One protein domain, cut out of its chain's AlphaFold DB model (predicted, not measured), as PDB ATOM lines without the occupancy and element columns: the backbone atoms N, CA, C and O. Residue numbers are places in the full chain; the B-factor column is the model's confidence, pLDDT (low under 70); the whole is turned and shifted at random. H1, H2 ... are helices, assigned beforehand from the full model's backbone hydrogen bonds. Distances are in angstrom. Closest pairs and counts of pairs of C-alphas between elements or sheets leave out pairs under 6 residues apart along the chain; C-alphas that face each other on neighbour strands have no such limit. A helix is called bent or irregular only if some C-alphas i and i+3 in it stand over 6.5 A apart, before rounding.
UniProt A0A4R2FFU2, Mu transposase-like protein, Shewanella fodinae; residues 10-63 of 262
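What this domain is: This is residues 10 to 63 of the 262 residues of the protein "Mu transposase-like protein" of Shewanella fodinae (UniProt A0A4R2FFU2). An open, drawn-out chain without a core: a long tail, residues 10 to 24, leads into helix H1, a loop of residues 41 to 51 swings out and folds back, and a second, shorter helix, H2, follows at the far end. The two helices follow one another along the longest axis and do not pack side by side, and both ends stick out free, with residues 10 to 31 at one and 57 to 63 at the other. The printed part has 54 residues, with two named helices in the order H1, H2 and no named strand; the class is all helix, with 27 residues in the named helices. It is extended, with a radius of gyration of the C-alphas of 17.3 A, and flat, with spans of 51 by 28 by 14 A.

How they stand to each other: Residues 10 to 31, of which 25 to 31 belong to H1, residues 25 to 40, stand free. H2, residues 52 to 62, and H1 are only just apart, with 8.2 A at the closest. In H2 every O i to N i+4 pair is within hydrogen-bond range; in H1 11 of 12 are.

Where its parts are: The printed part begins at C-alpha 10, (21.583, 35.958, -46.222). H1 runs 20.0 A from C-alpha 25, (46.392, 42.447, -40.519), to C-alpha 40; it is neither bent nor irregular, but only just: C-alphas 37 and 40 are 6.3 A apart. H2 runs 15.5 A from C-alpha 52 to C-alpha 62, (53.705, 9.235, -21.592).

The domain as a whole: The two C-alphas farthest apart, those of Asp 14 and Val 62, are 52.8 A apart. The link from H1 to H2, 11 residues, is long. The printed part has no cut. Its mean pLDDT is 90.1, and no printed residue is under 70.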
ATOM      1  N   LEU A  10      22.696  35.316 -46.934       82.31
ATOM      2  CA  LEU A  10      21.583  35.958 -46.222       82.31
ATOM      3  C   LEU A  10      22.049  36.700 -44.961       82.31
ATOM      4  O   LEU A  10      21.580  37.797 -44.687       82.31
ATOM      5  N   GLU A  11      23.008  36.135 -44.219       78.19
ATOM      6  CA  GLU A  11      23.606  36.794 -43.044       78.19
ATOM      7  C   GLU A  11      24.509  37.969 -43.426       78.19
ATOM      8  O   GLU A  11      24.707  38.885 -42.630       78.19
ATOM      9  N   LYS A  12      25.079  37.934 -44.636       79.69
ATOM     10  CA  LYS A  12      25.875  39.033 -45.172       79.69
ATOM     11  C   LYS A  12      24.988  40.235 -45.499       79.69
ATOM     12  O   LYS A  12      25.369  41.346 -45.151       79.69
ATOM     13  N   GLY A  13      23.842  40.028 -46.153       85.31
ATOM     14  CA  GLY A  13      22.972  41.122 -46.602       85.31
ATOM     15  C   GLY A  13      23.770  42.217 -47.323       85.31
ATOM     16  O   GLY A  13      24.599  41.918 -48.185       85.31
ATOM     17  N   ASP A  14      23.597  43.466 -46.887       84.69
ATOM     18  CA  ASP A  14      24.301  44.644 -47.424       84.69
ATOM     19  C   ASP A  14      25.672  44.913 -46.770       84.69
ATOM     20  O   ASP A  14      26.320  45.931 -47.034       84.69
ATOM     21  N   TYR A  15      26.152  44.012 -45.908       84.50
ATOM     22  CA  TYR A  15      27.441  44.164 -45.246       84.50
ATOM     23  C   TYR A  15      28.590  44.105 -46.257       84.50
ATOM     24  O   TYR A  15      28.779  43.102 -46.955       84.50
ATOM     25  N   ASN A  16      29.410  45.159 -46.290       82.31
ATOM     26  CA  ASN A  16      30.623  45.223 -47.100       82.31
ATOM     27  C   ASN A  16      31.869  44.957 -46.226       82.31
ATOM     28  O   ASN A  16      32.331  45.870 -45.536       82.31
ATOM     29  N   PRO A  17      32.461  43.744 -46.276       83.06
ATOM     30  CA  PRO A  17      33.597  43.383 -45.428       83.06
ATOM     31  C   PRO A  17      34.825  44.266 -45.652       83.06
ATOM     32  O   PRO A  17      35.542  44.560 -44.701       83.06
ATOM     33  N   SER A  18      35.049  44.727 -46.887       81.88
ATOM     34  CA  SER A  18      36.192  45.578 -47.227       81.88
ATOM     35  C   SER A  18      36.076  46.969 -46.606       81.88
ATOM     36  O   SER A  18      37.077  47.511 -46.151       81.88
ATOM     37  N   LYS A  19      34.865  47.538 -46.550       82.62
ATOM     38  CA  LYS A  19      34.624  48.848 -45.916       82.62
ATOM     39  C   LYS A  19      34.627  48.773 -44.388       82.62
ATOM     40  O   LYS A  19      34.989  49.735 -43.726       82.62
ATOM     41  N   GLU A  20      34.246  47.627 -43.834       80.31
ATOM     42  CA  GLU A  20      34.129  47.412 -42.388       80.31
ATOM     43  C   GLU A  20      35.380  46.776 -41.754       80.31
ATOM     44  O   GLU A  20      35.378  46.445 -40.565       80.31
ATOM     45  N   ALA A  21      36.463  46.598 -42.517       81.75
ATOM     46  CA  ALA A  21      37.739  46.094 -42.018       81.75
ATOM     47  C   ALA A  21      38.434  47.143 -41.130       81.75
ATOM     48  O   ALA A  21      39.181  47.996 -41.597       81.75
ATOM     49  N   LYS A  22      38.180  47.070 -39.817       83.88
ATOM     50  CA  LYS A  22      38.693  48.023 -38.809       83.88
ATOM     51  C   LYS A  22      40.002  47.588 -38.141       83.88
ATOM     52  O   LYS A  22      40.530  48.314 -37.307       83.88
ATOM     53  N   VAL A  23      40.515  46.402 -38.469       83.62
ATOM     54  CA  VAL A  23      41.692  45.810 -37.816       83.62
ATOM     55  C   VAL A  23      42.808  45.632 -38.838       83.62
ATOM     56  O   VAL A  23      42.605  45.031 -39.891       83.62
ATOM     57  N   ARG A  24      44.006  46.135 -38.522       87.69
ATOM     58  CA  ARG A  24      45.205  45.900 -39.336       87.69
ATOM     59  C   ARG A  24      45.566  44.414 -39.297       87.69
ATOM     60  O   ARG A  24      45.507  43.792 -38.239       87.69
ATOM     61  N   PHE A  25      46.020  43.863 -40.422       84.81
ATOM     62  CA  PHE A  25      46.392  42.447 -40.519       84.81
ATOM     63  C   PHE A  25      47.411  42.010 -39.451       84.81
ATOM     64  O   PHE A  25      47.227  40.979 -38.816       84.81
ATOM     65  N   SER A  26      48.430  42.830 -39.173       86.69
ATOM     66  CA  SER A  26      49.422  42.547 -38.125       86.69
ATOM     67  C   SER A  26      48.802  42.435 -36.727       86.69
ATOM     68  O   SER A  26      49.174  41.556 -35.956       86.69
ATOM     69  N   THR A  27      47.832  43.298 -36.409       89.38
ATOM     70  CA  THR A  27      47.086  43.238 -35.148       89.38
ATOM     71  C   THR A  27      46.251  41.968 -35.094       89.38
ATOM     72  O   THR A  27      46.306  41.257 -34.100       89.38
ATOM     73  N   PHE A  28      45.541  41.634 -36.176       89.62
ATOM     74  CA  PHE A  28      44.766  40.398 -36.249       89.62
ATOM     75  C   PHE A  28      45.629  39.153 -36.021       89.62
ATOM     76  O   PHE A  28      45.230  38.301 -35.240       89.62
ATOM     77  N   ILE A  29      46.805  39.056 -36.649       92.81
ATOM     78  CA  ILE A  29      47.720  37.919 -36.459       92.81
ATOM     79  C   ILE A  29      48.153  37.791 -34.994       92.81
ATOM     80  O   ILE A  29      48.143  36.688 -34.453       92.81
ATOM     81  N   ASN A  30      48.464  38.907 -34.330       91.88
ATOM     82  CA  ASN A  30      48.799  38.896 -32.906       91.88
ATOM     83  C   ASN A  30      47.621  38.392 -32.046       91.88
ATOM     84  O   ASN A  30      47.772  37.454 -31.262       91.88
ATOM     85  N   GLU A  31      46.416  38.932 -32.268       93.06
ATOM     86  CA  GLU A  31      45.223  38.495 -31.530       93.06
ATOM     87  C   GLU A  31      44.835  37.053 -31.835       93.06
ATOM     88  O   GLU A  31      44.342  36.343 -30.959       93.06
ATOM     89  N   PHE A  32      45.071  36.603 -33.064       93.31
ATOM     90  CA  PHE A  32      44.834  35.233 -33.478       93.31
ATOM     91  C   PHE A  32      45.779  34.271 -32.759       93.31
ATOM     92  O   PHE A  32      45.303  33.285 -32.204       93.31
ATOM     93  N   HIS A  33      47.080  34.573 -32.681       95.12
ATOM     94  CA  HIS A  33      48.019  33.769 -31.894       95.12
ATOM     95  C   HIS A  33      47.595  33.688 -30.428       95.12
ATOM     96  O   HIS A  33      47.509  32.586 -29.885       95.12
ATOM     97  N   ARG A  34      47.245  34.826 -29.812       94.62
ATOM     98  CA  ARG A  34      46.754  34.834 -28.429       94.62
ATOM     99  C   ARG A  34      45.498  33.983 -28.277       94.62
ATOM    100  O   ARG A  34      45.402  33.180 -27.359       94.62
ATOM    101  N   TRP A  35      44.542  34.107 -29.195       95.06
ATOM    102  CA  TRP A  35      43.325  33.303 -29.165       95.06
ATOM    103  C   TRP A  35      43.616  31.804 -29.303       95.06
ATOM    104  O   TRP A  35      43.042  31.008 -28.564       95.06
ATOM    105  N   VAL A  36      44.518  31.403 -30.203       95.69
ATOM    106  CA  VAL A  36      44.906  29.996 -30.363       95.69
ATOM    107  C   VAL A  36      45.514  29.457 -29.065       95.69
ATOM    108  O   VAL A  36      45.118  28.383 -28.611       95.69
ATOM    109  N   ILE A  37      46.446  30.186 -28.452       92.94
ATOM    110  CA  ILE A  37      47.199  29.720 -27.279       92.94
ATOM    111  C   ILE A  37      46.341  29.775 -26.007       92.94
ATOM    112  O   ILE A  37      46.179  28.761 -25.325       92.94
ATOM    113  N   ASP A  38      45.749  30.931 -25.716       94.69
ATOM    114  CA  ASP A  38      45.124  31.210 -24.419       94.69
ATOM    115  C   ASP A  38      43.654  30.792 -24.363       94.69
ATOM    116  O   ASP A  38      43.122  30.542 -23.284       94.69
ATOM    117  N   VAL A  39      42.974  30.715 -25.512       94.31
ATOM    118  CA  VAL A  39      41.539  30.406 -25.565       94.31
ATOM    119  C   VAL A  39      41.297  29.034 -26.172       94.31
ATOM    120  O   VAL A  39      40.717  28.176 -25.515       94.31
ATOM    121  N   TYR A  40      41.724  28.794 -27.411       94.06
ATOM    122  CA  TYR A  40      41.381  27.571 -28.135       94.06
ATOM    123  C   TYR A  40      41.952  26.318 -27.461       94.06
ATOM    124  O   TYR A  40      41.203  25.379 -27.196       94.06
ATOM    125  N   HIS A  41      43.245  26.312 -27.119       94.62
ATOM    126  CA  HIS A  41      43.872  25.149 -26.481       94.62
ATOM    127  C   HIS A  41      43.484  24.965 -25.004       94.62
ATOM    128  O   HIS A  41      43.581  23.846 -24.493       94.62
ATOM    129  N   GLN A  42      43.023  26.023 -24.329       94.75
ATOM    130  CA  GLN A  42      42.602  25.982 -22.919       94.75
ATOM    131  C   GLN A  42      41.107  25.690 -22.741       94.75
ATOM    132  O   GLN A  42      40.670  25.277 -21.666       94.75
ATOM    133  N   ARG A  43      40.294  25.900 -23.780       94.56
ATOM    134  CA  ARG A  43      38.851  25.679 -23.713       94.56
ATOM    135  C   ARG A  43      38.537  24.176 -23.748       94.56
ATOM    136  O   ARG A  43      39.091  23.460 -24.585       94.56
ATOM    137  N   PRO A  44      37.612  23.684 -22.903       93.81
ATOM    138  CA  PRO A  44      37.127  22.317 -23.025       93.81
ATOM    139  C   PRO A  44      36.393  22.118 -24.355       93.81
ATOM    140  O   PRO A  44      35.751  23.036 -24.879       93.81
ATOM    141  N   ASP A  45      36.449  20.902 -24.889       88.88
ATOM    142  CA  ASP A  45      35.632  20.526 -26.038       88.88
ATOM    143  C   ASP A  45      34.129  20.674 -25.731       88.88
ATOM    144  O   ASP A  45      33.704  20.796 -24.579       88.88
ATOM    145  N   SER A  46      33.287  20.671 -26.767       89.19
ATOM    146  CA  SER A  46      31.841  20.900 -26.608       89.19
ATOM    147  C   SER A  46      31.170  19.921 -25.639       89.19
ATOM    148  O   SER A  46      30.198  20.283 -24.980       89.19
ATOM    149  N   ARG A  47      31.710  18.703 -25.520       91.25
ATOM    150  CA  ARG A  47      31.224  17.644 -24.628       91.25
ATOM    151  C   ARG A  47      31.853  17.679 -23.227       91.25
ATOM    152  O   ARG A  47      31.488  16.851 -22.402       91.25
ATOM    153  N   LYS A  48      32.771  18.615 -22.951       89.44
ATOM    154  CA  LYS A  48      33.536  18.742 -21.692       89.44
ATOM    155  C   LYS A  48      34.272  17.460 -21.274       89.44
ATOM    156  O   LYS A  48      34.426  17.183 -20.091       89.44
ATOM    157  N   THR A  49      34.733  16.686 -22.246       90.75
ATOM    158  CA  THR A  49      35.492  15.450 -22.028       90.75
ATOM    159  C   THR A  49      36.992  15.696 -21.957       90.75
ATOM    160  O   THR A  49      37.720  14.922 -21.338       90.75
ATOM    161  N   ARG A  50      37.479  16.769 -22.591       90.44
ATOM    162  CA  ARG A  50      38.908  17.072 -22.654       90.44
ATOM    163  C   ARG A  50      39.184  18.555 -22.809       90.44
ATOM    164  O   ARG A  50      38.429  19.279 -23.454       90.44
ATOM    165  N   ILE A  51      40.341  18.961 -22.304       95.25
ATOM    166  CA  ILE A  51      40.975  20.238 -22.624       95.25
ATOM    167  C   ILE A  51      42.216  19.913 -23.468       95.25
ATOM    168  O   ILE A  51      43.051  19.136 -22.994       95.25
ATOM    169  N   PRO A  52      42.352  20.441 -24.703       93.81
ATOM    170  CA  PRO A  52      43.454  20.095 -25.602       93.81
ATOM    171  C   PRO A  52      44.835  20.236 -24.962       93.81
ATOM    172  O   PRO A  52      45.632  19.307 -25.045       93.81
ATOM    173  N   MET A  53      45.092  21.345 -24.262       94.50
ATOM    174  CA  MET A  53      46.378  21.579 -23.604       94.50
ATOM    175  C   MET A  53      46.673  20.547 -22.509       94.50
ATOM    176  O   MET A  53      47.798  20.068 -22.396       94.50
ATOM    177  N   VAL A  54      45.666  20.184 -21.708       94.62
ATOM    178  CA  VAL A  54      45.818  19.186 -20.638       94.62
ATOM    179  C   VAL A  54      46.110  17.814 -21.241       94.62
ATOM    180  O   VAL A  54      47.072  17.165 -20.843       94.62
ATOM    181  N   LYS A  55      45.355  17.411 -22.271       93.50
ATOM    182  CA  LYS A  55      45.582  16.137 -22.968       93.50
ATOM    183  C   LYS A  55      46.920  16.070 -23.686       93.50
ATOM    184  O   LYS A  55      47.538  15.009 -23.693       93.50
ATOM    185  N   TRP A  56      47.380  17.177 -24.261       93.19
ATOM    186  CA  TRP A  56      48.717  17.258 -24.836       93.19
ATOM    187  C   TRP A  56      49.792  17.024 -23.774       93.19
ATOM    188  O   TRP A  56      50.651  16.179 -23.982       93.19
ATOM    189  N   LYS A  57      49.710  17.702 -22.619       94.69
ATOM    190  CA  LYS A  57      50.656  17.504 -21.508       94.69
ATOM    191  C   LYS A  57      50.657  16.062 -21.004       94.69
ATOM    192  O   LYS A  57      51.716  15.462 -20.939       94.69
ATOM    193  N   GLU A  58      49.483  15.488 -20.731       94.94
ATOM    194  CA  GLU A  58      49.361  14.076 -20.330       94.94
ATOM    195  C   GLU A  58      50.029  13.136 -21.346       94.94
ATOM    196  O   GLU A  58      50.744  12.215 -20.969       94.94
ATOM    197  N   SER A  59      49.819  13.385 -22.641       93.44
ATOM    198  CA  SER A  59      50.373  12.547 -23.710       93.44
ATOM    199  C   SER A  59      51.882  12.737 -23.869       93.44
ATOM    200  O   SER A  59      52.586  11.770 -24.135       93.44
ATOM    201  N   PHE A  60      52.378  13.960 -23.680       94.38
ATOM    202  CA  PHE A  60      53.800  14.289 -23.732       94.38
ATOM    203  C   PHE A  60      54.591  13.586 -22.621       94.38
ATOM    204  O   PHE A  60      55.687  13.104 -22.883       94.38
ATOM    205  N   GLU A  61      54.032  13.476 -21.413       94.81
ATOM    206  CA  GLU A  61      54.663  12.742 -20.302       94.81
ATOM    207  C   GLU A  61      54.744  11.230 -20.571       94.81
ATOM    208  O   GLU A  61      55.692  10.567 -20.159       94.81
ATOM    209  N   VAL A  62      53.751  10.671 -21.272       95.69
ATOM    210  CA  VAL A  62      53.705   9.235 -21.592       95.69
ATOM    211  C   VAL A  62      54.596   8.894 -22.786       95.69
ATOM    212  O   VAL A  62      55.274   7.868 -22.784       95.69
ATOM    213  N   LEU A  63      54.570   9.730 -23.824       94.00
ATOM    214  CA  LEU A  63      55.308   9.526 -25.063       94.00
ATOM    215  C   LEU A  63      55.743  10.887 -25.626       94.00
ATOM    216  O   LEU A  63      55.044  11.459 -26.473       94.00
TER     217      LEU A  63